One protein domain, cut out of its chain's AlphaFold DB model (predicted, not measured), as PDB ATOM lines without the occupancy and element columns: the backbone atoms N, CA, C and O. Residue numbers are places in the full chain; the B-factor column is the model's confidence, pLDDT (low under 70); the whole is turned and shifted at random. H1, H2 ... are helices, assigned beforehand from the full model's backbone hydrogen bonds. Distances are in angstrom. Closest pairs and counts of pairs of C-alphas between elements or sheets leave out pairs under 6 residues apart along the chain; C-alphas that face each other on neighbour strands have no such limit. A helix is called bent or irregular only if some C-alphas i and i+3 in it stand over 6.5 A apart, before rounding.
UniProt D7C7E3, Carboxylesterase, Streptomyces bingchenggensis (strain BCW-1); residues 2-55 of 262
ATOM      1  N   HIS A   2     428.293 457.449 653.080       28.97
ATOM      2  CA  HIS A   2     427.529 456.261 653.525       28.97
ATOM      3  C   HIS A   2     426.093 456.560 654.033       28.97
ATOM      4  O   HIS A   2     425.169 455.803 653.742       28.97
ATOM      5  N   ARG A   3     425.877 457.700 654.717       26.70
ATOM      6  CA  ARG A   3     424.560 458.138 655.240       26.70
ATOM      7  C   ARG A   3     423.538 458.560 654.171       26.70
ATOM      8  O   ARG A   3     422.347 458.459 654.432       26.70
ATOM      9  N   LEU A   4     423.966 459.038 652.998       37.69
ATOM     10  CA  LEU A   4     423.058 459.439 651.905       37.69
ATOM     11  C   LEU A   4     422.596 458.218 651.094       37.69
ATOM     12  O   LEU A   4     421.404 458.092 650.814       37.69
ATOM     13  N   ARG A   5     423.496 457.252 650.845       44.78
ATOM     14  CA  ARG A   5     423.151 455.951 650.240       44.78
ATOM     15  C   ARG A   5     422.155 455.153 651.098       44.78
ATOM     16  O   ARG A   5     421.194 454.613 650.558       44.78
ATOM     17  N   LEU A   6     422.307 455.177 652.428       34.16
ATOM     18  CA  LEU A   6     421.347 454.575 653.369       34.16
ATOM     19  C   LEU A   6     419.943 455.210 653.273       34.16
ATOM     20  O   LEU A   6     418.956 454.486 653.209       34.16
ATOM     21  N   ARG A   7     419.836 456.543 653.136       40.44
ATOM     22  CA  ARG A   7     418.537 457.229 652.957       40.44
ATOM     23  C   ARG A   7     417.846 456.918 651.627       40.44
ATOM     24  O   ARG A   7     416.631 457.091 651.542       40.44
ATOM     25  N   ARG A   8     418.584 456.528 650.578       48.69
ATOM     26  CA  ARG A   8     418.000 456.054 649.309       48.69
ATOM     27  C   ARG A   8     417.392 454.665 649.525       48.69
ATOM     28  O   ARG A   8     416.231 454.441 649.209       48.69
ATOM     29  N   GLN A   9     418.132 453.780 650.188       47.69
ATOM     30  CA  GLN A   9     417.718 452.411 650.492       47.69
ATOM     31  C   GLN A   9     416.506 452.321 651.444       47.69
ATOM     32  O   GLN A   9     415.592 451.534 651.198       47.69
ATOM     33  N   GLU A  10     416.443 453.168 652.477       44.25
ATOM     34  CA  GLU A  10     415.289 453.265 653.390       44.25
ATOM     35  C   GLU A  10     413.992 453.629 652.643       44.25
ATOM     36  O   GLU A  10     412.931 453.081 652.939       44.25
ATOM     37  N   ARG A  11     414.064 454.481 651.609       50.16
ATOM     38  CA  ARG A  11     412.893 454.920 650.827       50.16
ATOM     39  C   ARG A  11     412.394 453.883 649.822       50.16
ATOM     40  O   ARG A  11     411.202 453.853 649.548       50.16
ATOM     41  N   HIS A  12     413.258 453.016 649.296       51.59
ATOM     42  CA  HIS A  12     412.833 451.944 648.384       51.59
ATOM     43  C   HIS A  12     412.233 450.744 649.127       51.59
ATOM     44  O   HIS A  12     411.357 450.072 648.589       51.59
ATOM     45  N   SER A  13     412.597 450.541 650.400       52.88
ATOM     46  CA  SER A  13     411.856 449.620 651.272       52.88
ATOM     47  C   SER A  13     410.373 450.017 651.404       52.88
ATOM     48  O   SER A  13     409.514 449.141 651.485       52.88
ATOM     49  N   ALA A  14     410.052 451.318 651.305       57.03
ATOM     50  CA  ALA A  14     408.681 451.835 651.345       57.03
ATOM     51  C   ALA A  14     407.834 451.416 650.130       57.03
ATOM     52  O   ALA A  14     406.632 451.207 650.269       57.03
ATOM     53  N   ALA A  15     408.451 451.201 648.961       64.94
ATOM     54  CA  ALA A  15     407.736 450.772 647.759       64.94
ATOM     55  C   ALA A  15     407.059 449.404 647.946       64.94
ATOM     56  O   ALA A  15     405.936 449.206 647.484       64.94
ATOM     57  N   TRP A  16     407.705 448.478 648.667       68.75
ATOM     58  CA  TRP A  16     407.096 447.196 649.028       68.75
ATOM     59  C   TRP A  16     405.922 447.364 649.996       68.75
ATOM     60  O   TRP A  16     404.907 446.695 649.831       68.75
ATOM     61  N   PHE A  17     406.021 448.265 650.976       71.06
ATOM     62  CA  PHE A  17     404.933 448.502 651.930       71.06
ATOM     63  C   PHE A  17     403.705 449.152 651.279       71.06
ATOM     64  O   PHE A  17     402.580 448.850 651.669       71.06
ATOM     65  N   ASP A  18     403.908 449.969 650.246       75.75
ATOM     66  CA  ASP A  18     402.831 450.668 649.539       75.75
ATOM     67  C   ASP A  18     402.175 449.836 648.424       75.75
ATOM     68  O   ASP A  18     401.085 450.179 647.954       75.75
ATOM     69  N   PHE A  19     402.818 448.755 647.970       83.44
ATOM     70  CA  PHE A  19     402.375 448.005 646.793       83.44
ATOM     71  C   PHE A  19     401.163 447.086 647.045       83.44
ATOM     72  O   PHE A  19     400.172 447.231 646.325       83.44
ATOM     73  N   PRO A  20     401.143 446.198 648.064       82.06
ATOM     74  CA  PRO A  20     399.955 445.401 648.376       82.06
ATOM     75  C   PRO A  20     398.708 446.249 648.704       82.06
ATOM     76  O   PRO A  20     397.646 445.954 648.149       82.06
ATOM     77  N   PRO A  21     398.788 447.337 649.504       80.62
ATOM     78  CA  PRO A  21     397.640 448.217 649.725       80.62
ATOM     79  C   PRO A  21     397.106 448.856 648.437       80.62
ATOM     80  O   PRO A  21     395.895 448.966 648.262       80.62
ATOM     81  N   ALA A  22     397.984 449.221 647.491       82.69
ATOM     82  CA  ALA A  22     397.582 449.760 646.187       82.69
ATOM     83  C   ALA A  22     396.840 448.745 645.290       82.69
ATOM     84  O   ALA A  22     396.253 449.134 644.275       82.69
ATOM     85  N   LEU A  23     396.863 447.464 645.667       86.00
ATOM     86  CA  LEU A  23     396.132 446.354 645.051       86.00
ATOM     87  C   LEU A  23     394.935 445.895 645.902       86.00
ATOM     88  O   LEU A  23     394.327 444.869 645.610       86.00
ATOM     89  N   GLY A  24     394.592 446.637 646.960       84.69
ATOM     90  CA  GLY A  24     393.486 446.300 647.854       84.69
ATOM     91  C   GLY A  24     393.763 445.107 648.769       84.69
ATOM     92  O   GLY A  24     392.823 444.561 649.342       84.69
ATOM     93  N   VAL A  25     395.027 444.691 648.926       87.62
ATOM     94  CA  VAL A  25     395.400 443.643 649.883       87.62
ATOM     95  C   VAL A  25     395.255 444.206 651.305       87.62
ATOM     96  O   VAL A  25     395.946 445.174 651.638       87.62
ATOM     97  N   PRO A  26     394.379 443.637 652.158       84.38
ATOM     98  CA  PRO A  26     394.148 444.162 653.501       84.38
ATOM     99  C   PRO A  26     395.389 444.071 654.392       84.38
ATOM    100  O   PRO A  26     396.164 443.115 654.316       84.38
ATOM    101  N   ALA A  27     395.531 445.030 655.309       81.81
ATOM    102  CA  ALA A  27     396.540 444.957 656.358       81.81
ATOM    103  C   ALA A  27     396.336 443.689 657.211       81.81
ATOM    104  O   ALA A  27     395.220 443.388 657.630       81.81
ATOM    105  N   GLY A  28     397.415 442.938 657.451       81.94
ATOM    106  CA  GLY A  28     397.379 441.667 658.187       81.94
ATOM    107  C   GLY A  28     397.048 440.430 657.342       81.94
ATOM    108  O   GLY A  28     397.136 439.317 657.856       81.94
ATOM    109  N   ALA A  29     396.714 440.587 656.056       86.12
ATOM    110  CA  ALA A  29     396.640 439.458 655.132       86.12
ATOM    111  C   ALA A  29     398.044 438.922 654.797       86.12
ATOM    112  O   ALA A  29     399.036 439.653 654.832       86.12
ATOM    113  N   ASP A  30     398.122 437.651 654.395       91.19
ATOM    114  CA  ASP A  30     399.325 437.113 653.757       91.19
ATOM    115  C   ASP A  30     399.478 437.752 652.369       91.19
ATOM    116  O   ASP A  30     398.879 437.311 651.383       91.19
ATOM    117  N   ALA A  31     400.269 438.826 652.311       89.12
ATOM    118  CA  ALA A  31     400.493 439.590 651.092       89.12
ATOM    119  C   ALA A  31     401.069 438.723 649.967       89.12
ATOM    120  O   ALA A  31     400.667 438.870 648.818       89.12
ATOM    121  N   ALA A  32     401.954 437.773 650.277       89.56
ATOM    122  CA  ALA A  32     402.547 436.912 649.260       89.56
ATOM    123  C   ALA A  32     401.497 435.983 648.638       89.56
ATOM    124  O   ALA A  32     401.473 435.797 647.421       89.56
ATOM    125  N   LYS A  33     400.605 435.404 649.451       94.12
ATOM    126  CA  LYS A  33     399.487 434.597 648.946       94.12
ATOM    127  C   LYS A  33     398.499 435.437 648.137       94.12
ATOM    128  O   LYS A  33     398.092 435.004 647.064       94.12
ATOM    129  N   ALA A  34     398.140 436.621 648.632       92.81
ATOM    130  CA  ALA A  34     397.199 437.510 647.960       92.81
ATOM    131  C   ALA A  34     397.728 437.965 646.593       92.81
ATOM    132  O   ALA A  34     397.027 437.828 645.597       92.81
ATOM    133  N   LEU A  35     398.986 438.415 646.522       92.94
ATOM    134  CA  LEU A  35     399.608 438.857 645.271       92.94
ATOM    135  C   LEU A  35     399.698 437.733 644.230       92.94
ATOM    136  O   LEU A  35     399.441 437.983 643.058       92.94
ATOM    137  N   ARG A  36     400.000 436.491 644.641       95.06
ATOM    138  CA  ARG A  36     400.039 435.332 643.725       95.06
ATOM    139  C   ARG A  36     398.675 434.961 643.140       95.06
ATOM    140  O   ARG A  36     398.632 434.269 642.130       95.06
ATOM    141  N   ALA A  37     397.583 435.366 643.785       95.38
ATOM    142  CA  ALA A  37     396.230 435.104 643.306       95.38
ATOM    143  C   ALA A  37     395.719 436.180 642.330       95.38
ATOM    144  O   ALA A  37     394.660 435.995 641.733       95.38
ATOM    145  N   LEU A  38     396.436 437.300 642.179       95.06
ATOM    146  CA  LEU A  38     396.033 438.389 641.295       95.06
ATOM    147  C   LEU A  38     396.451 438.119 639.840       95.06
ATOM    148  O   LEU A  38     397.531 437.573 639.606       95.06
ATOM    149  N   PRO A  39     395.650 438.559 638.853       96.62
ATOM    150  CA  PRO A  39     396.072 438.592 637.457       96.62
ATOM    151  C   PRO A  39     397.323 439.458 637.267       96.62
ATOM    152  O   PRO A  39     397.452 440.524 637.882       96.62
ATOM    153  N   VAL A  40     398.223 439.033 636.379       95.94
ATOM    154  CA  VAL A  40     399.496 439.728 636.130       95.94
ATOM    155  C   VAL A  40     399.280 441.163 635.643       95.94
ATOM    156  O   VAL A  40     400.010 442.070 636.034       95.94
ATOM    157  N   GLU A  41     398.219 441.410 634.882       96.62
ATOM    158  CA  GLU A  41     397.861 442.727 634.361       96.62
ATOM    159  C   GLU A  41     397.555 443.714 635.493       96.62
ATOM    160  O   GLU A  41     397.907 444.893 635.414       96.62
ATOM    161  N   GLN A  42     396.947 443.238 636.587       95.06
ATOM    162  CA  GLN A  42     396.684 444.075 637.759       95.06
ATOM    163  C   GLN A  42     397.984 444.442 638.475       95.06
ATOM    164  O   GLN A  42     398.158 445.601 638.865       95.06
ATOM    165  N   LEU A  43     398.912 443.487 638.593       93.75
ATOM    166  CA  LEU A  43     400.234 443.713 639.179       93.75
ATOM    167  C   LEU A  43     401.026 444.746 638.366       93.75
ATOM    168  O   LEU A  43     401.532 445.714 638.934       93.75
ATOM    169  N   LEU A  44     401.072 444.595 637.039       93.88
ATOM    170  CA  LEU A  44     401.766 445.520 636.137       93.88
ATOM    171  C   LEU A  44     401.139 446.919 636.157       93.88
ATOM    172  O   LEU A  44     401.845 447.923 636.248       93.88
ATOM    173  N   SER A  45     399.806 447.000 636.152       92.94
ATOM    174  CA  SER A  45     399.085 448.272 636.245       92.94
ATOM    175  C   SER A  45     399.374 448.997 637.566       92.94
ATOM    176  O   SER A  45     399.629 450.205 637.581       92.94
ATOM    177  N   ALA A  46     399.377 448.274 638.691       91.19
ATOM    178  CA  ALA A  46     399.751 448.844 639.982       91.19
ATOM    179  C   ALA A  46     401.217 449.280 640.021       91.19
ATOM    180  O   ALA A  46     401.518 450.333 640.586       91.19
ATOM    181  N   TYR A  47     402.112 448.521 639.385       91.25
ATOM    182  CA  TYR A  47     403.527 448.862 639.307       91.25
ATOM    183  C   TYR A  47     403.736 450.163 638.530       91.25
ATOM    184  O   TYR A  47     404.415 451.059 639.025       91.25
ATOM    185  N   GLY A  48     403.069 450.333 637.382       90.69
ATOM    186  CA  GLY A  48     403.106 451.579 636.612       90.69
ATOM    187  C   GLY A  48     402.605 452.791 637.409       90.69
ATOM    188  O   GLY A  48     403.240 453.845 637.408       90.69
ATOM    189  N   ARG A  49     401.517 452.639 638.181       90.00
ATOM    190  CA  ARG A  49     401.041 453.705 639.086       90.00
ATOM    191  C   ARG A  49     402.045 454.022 640.192       90.00
ATOM    192  O   ARG A  49     402.220 455.186 640.548       90.00
ATOM    193  N   LEU A  50     402.686 453.007 640.770       87.94
ATOM    194  CA  LEU A  50     403.732 453.199 641.772       87.94
ATOM    195  C   LEU A  50     404.942 453.927 641.167       87.94
ATOM    196  O   LEU A  50     405.422 454.880 641.774       87.94
ATOM    197  N   ALA A  51     405.359 453.546 639.957       88.00
ATOM    198  CA  ALA A  51     406.420 454.213 639.209       88.00
ATOM    199  C   ALA A  51     406.118 455.696 638.993       88.00
ATOM    200  O   ALA A  51     406.917 456.532 639.398       88.00
ATOM    201  N   GLY A  52     404.931 456.037 638.483       87.31
ATOM    202  CA  GLY A  52     404.531 457.436 638.300       87.31
ATOM    203  C   GLY A  52     404.512 458.242 639.606       87.31
ATOM    204  O   GLY A  52     404.983 459.373 639.640       87.31
ATOM    205  N   ARG A  53     404.032 457.659 640.716       86.25
ATOM    206  CA  ARG A  53     404.014 458.341 642.028       86.25
ATOM    207  C   ARG A  53     405.412 458.591 642.596       86.25
ATOM    208  O   ARG A  53     405.633 459.608 643.264       86.25
ATOM    209  N   LEU A  54     406.336 457.656 642.382       84.81
ATOM    210  CA  LEU A  54     407.708 457.728 642.888       84.81
ATOM    211  C   LEU A  54     408.671 458.439 641.931       84.81
ATOM    212  O   LEU A  54     409.780 458.771 642.347       84.81
ATOM    213  N   ALA A  55     408.255 458.707 640.690       85.44
ATOM    214  CA  ALA A  55     409.055 459.409 639.698       85.44
ATOM    215  C   ALA A  55     409.494 460.778 640.227       85.44
ATOM    216  O   ALA A  55     408.701 461.552 640.771       85.44
TER     217      ALA A  55
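Overview. This is residues 2 to 55 of the 262 residues of the protein "Carboxylesterase" of Streptomyces bingchenggensis (strain BCW-1) (UniProt D7C7E3). A long helix, H1, sticks out with residues 2 to 10, and H3 folds back past its other end, with small H2 at the turn between them. The printed part has 54 residues with three named helices, H1, H2, H3 along the chain, and no named strand: all helix. It is loose, radius of gyration of the C-alphas 12.9 A, and only just elongated, spanning 39 by 24 by 14 A.

Arrangement. Start at H1, residues 2 to 22; its residues 15 to 22 alone touch H3, residues 40 to 54, at residues 46 to 50 alone. Their closest C-alphas, Ala 22 and Ala 46, are 6.6 A apart; they run opposite ways at a steep tilt of 43 degrees. H2, residues 31 to 36, is close to H1 but not clearly touching, closest C-alphas Pro 20 and Ala 31, 6.4 A. Every O i to N i+4 pair is within hydrogen-bond range in H2 and H3, 10 of 17 in H1.

Along the chain. Find C-alpha 2 at (427.529, 456.261, 653.525); H1 runs 31.5 A from there, only just irregular, C-alphas 17 and 20 being 6.9 A apart. H2 is 8.5 A long; H3 runs 20.9 A to C-alpha 54 at (407.708, 457.728, 642.888).

Size, cuts and confidence. The C-alphas farthest apart, His 2 and Pro 39, stand 39.5 A apart. The printed part has no cut and no long link; residues 2 to 16 have pLDDT under 70.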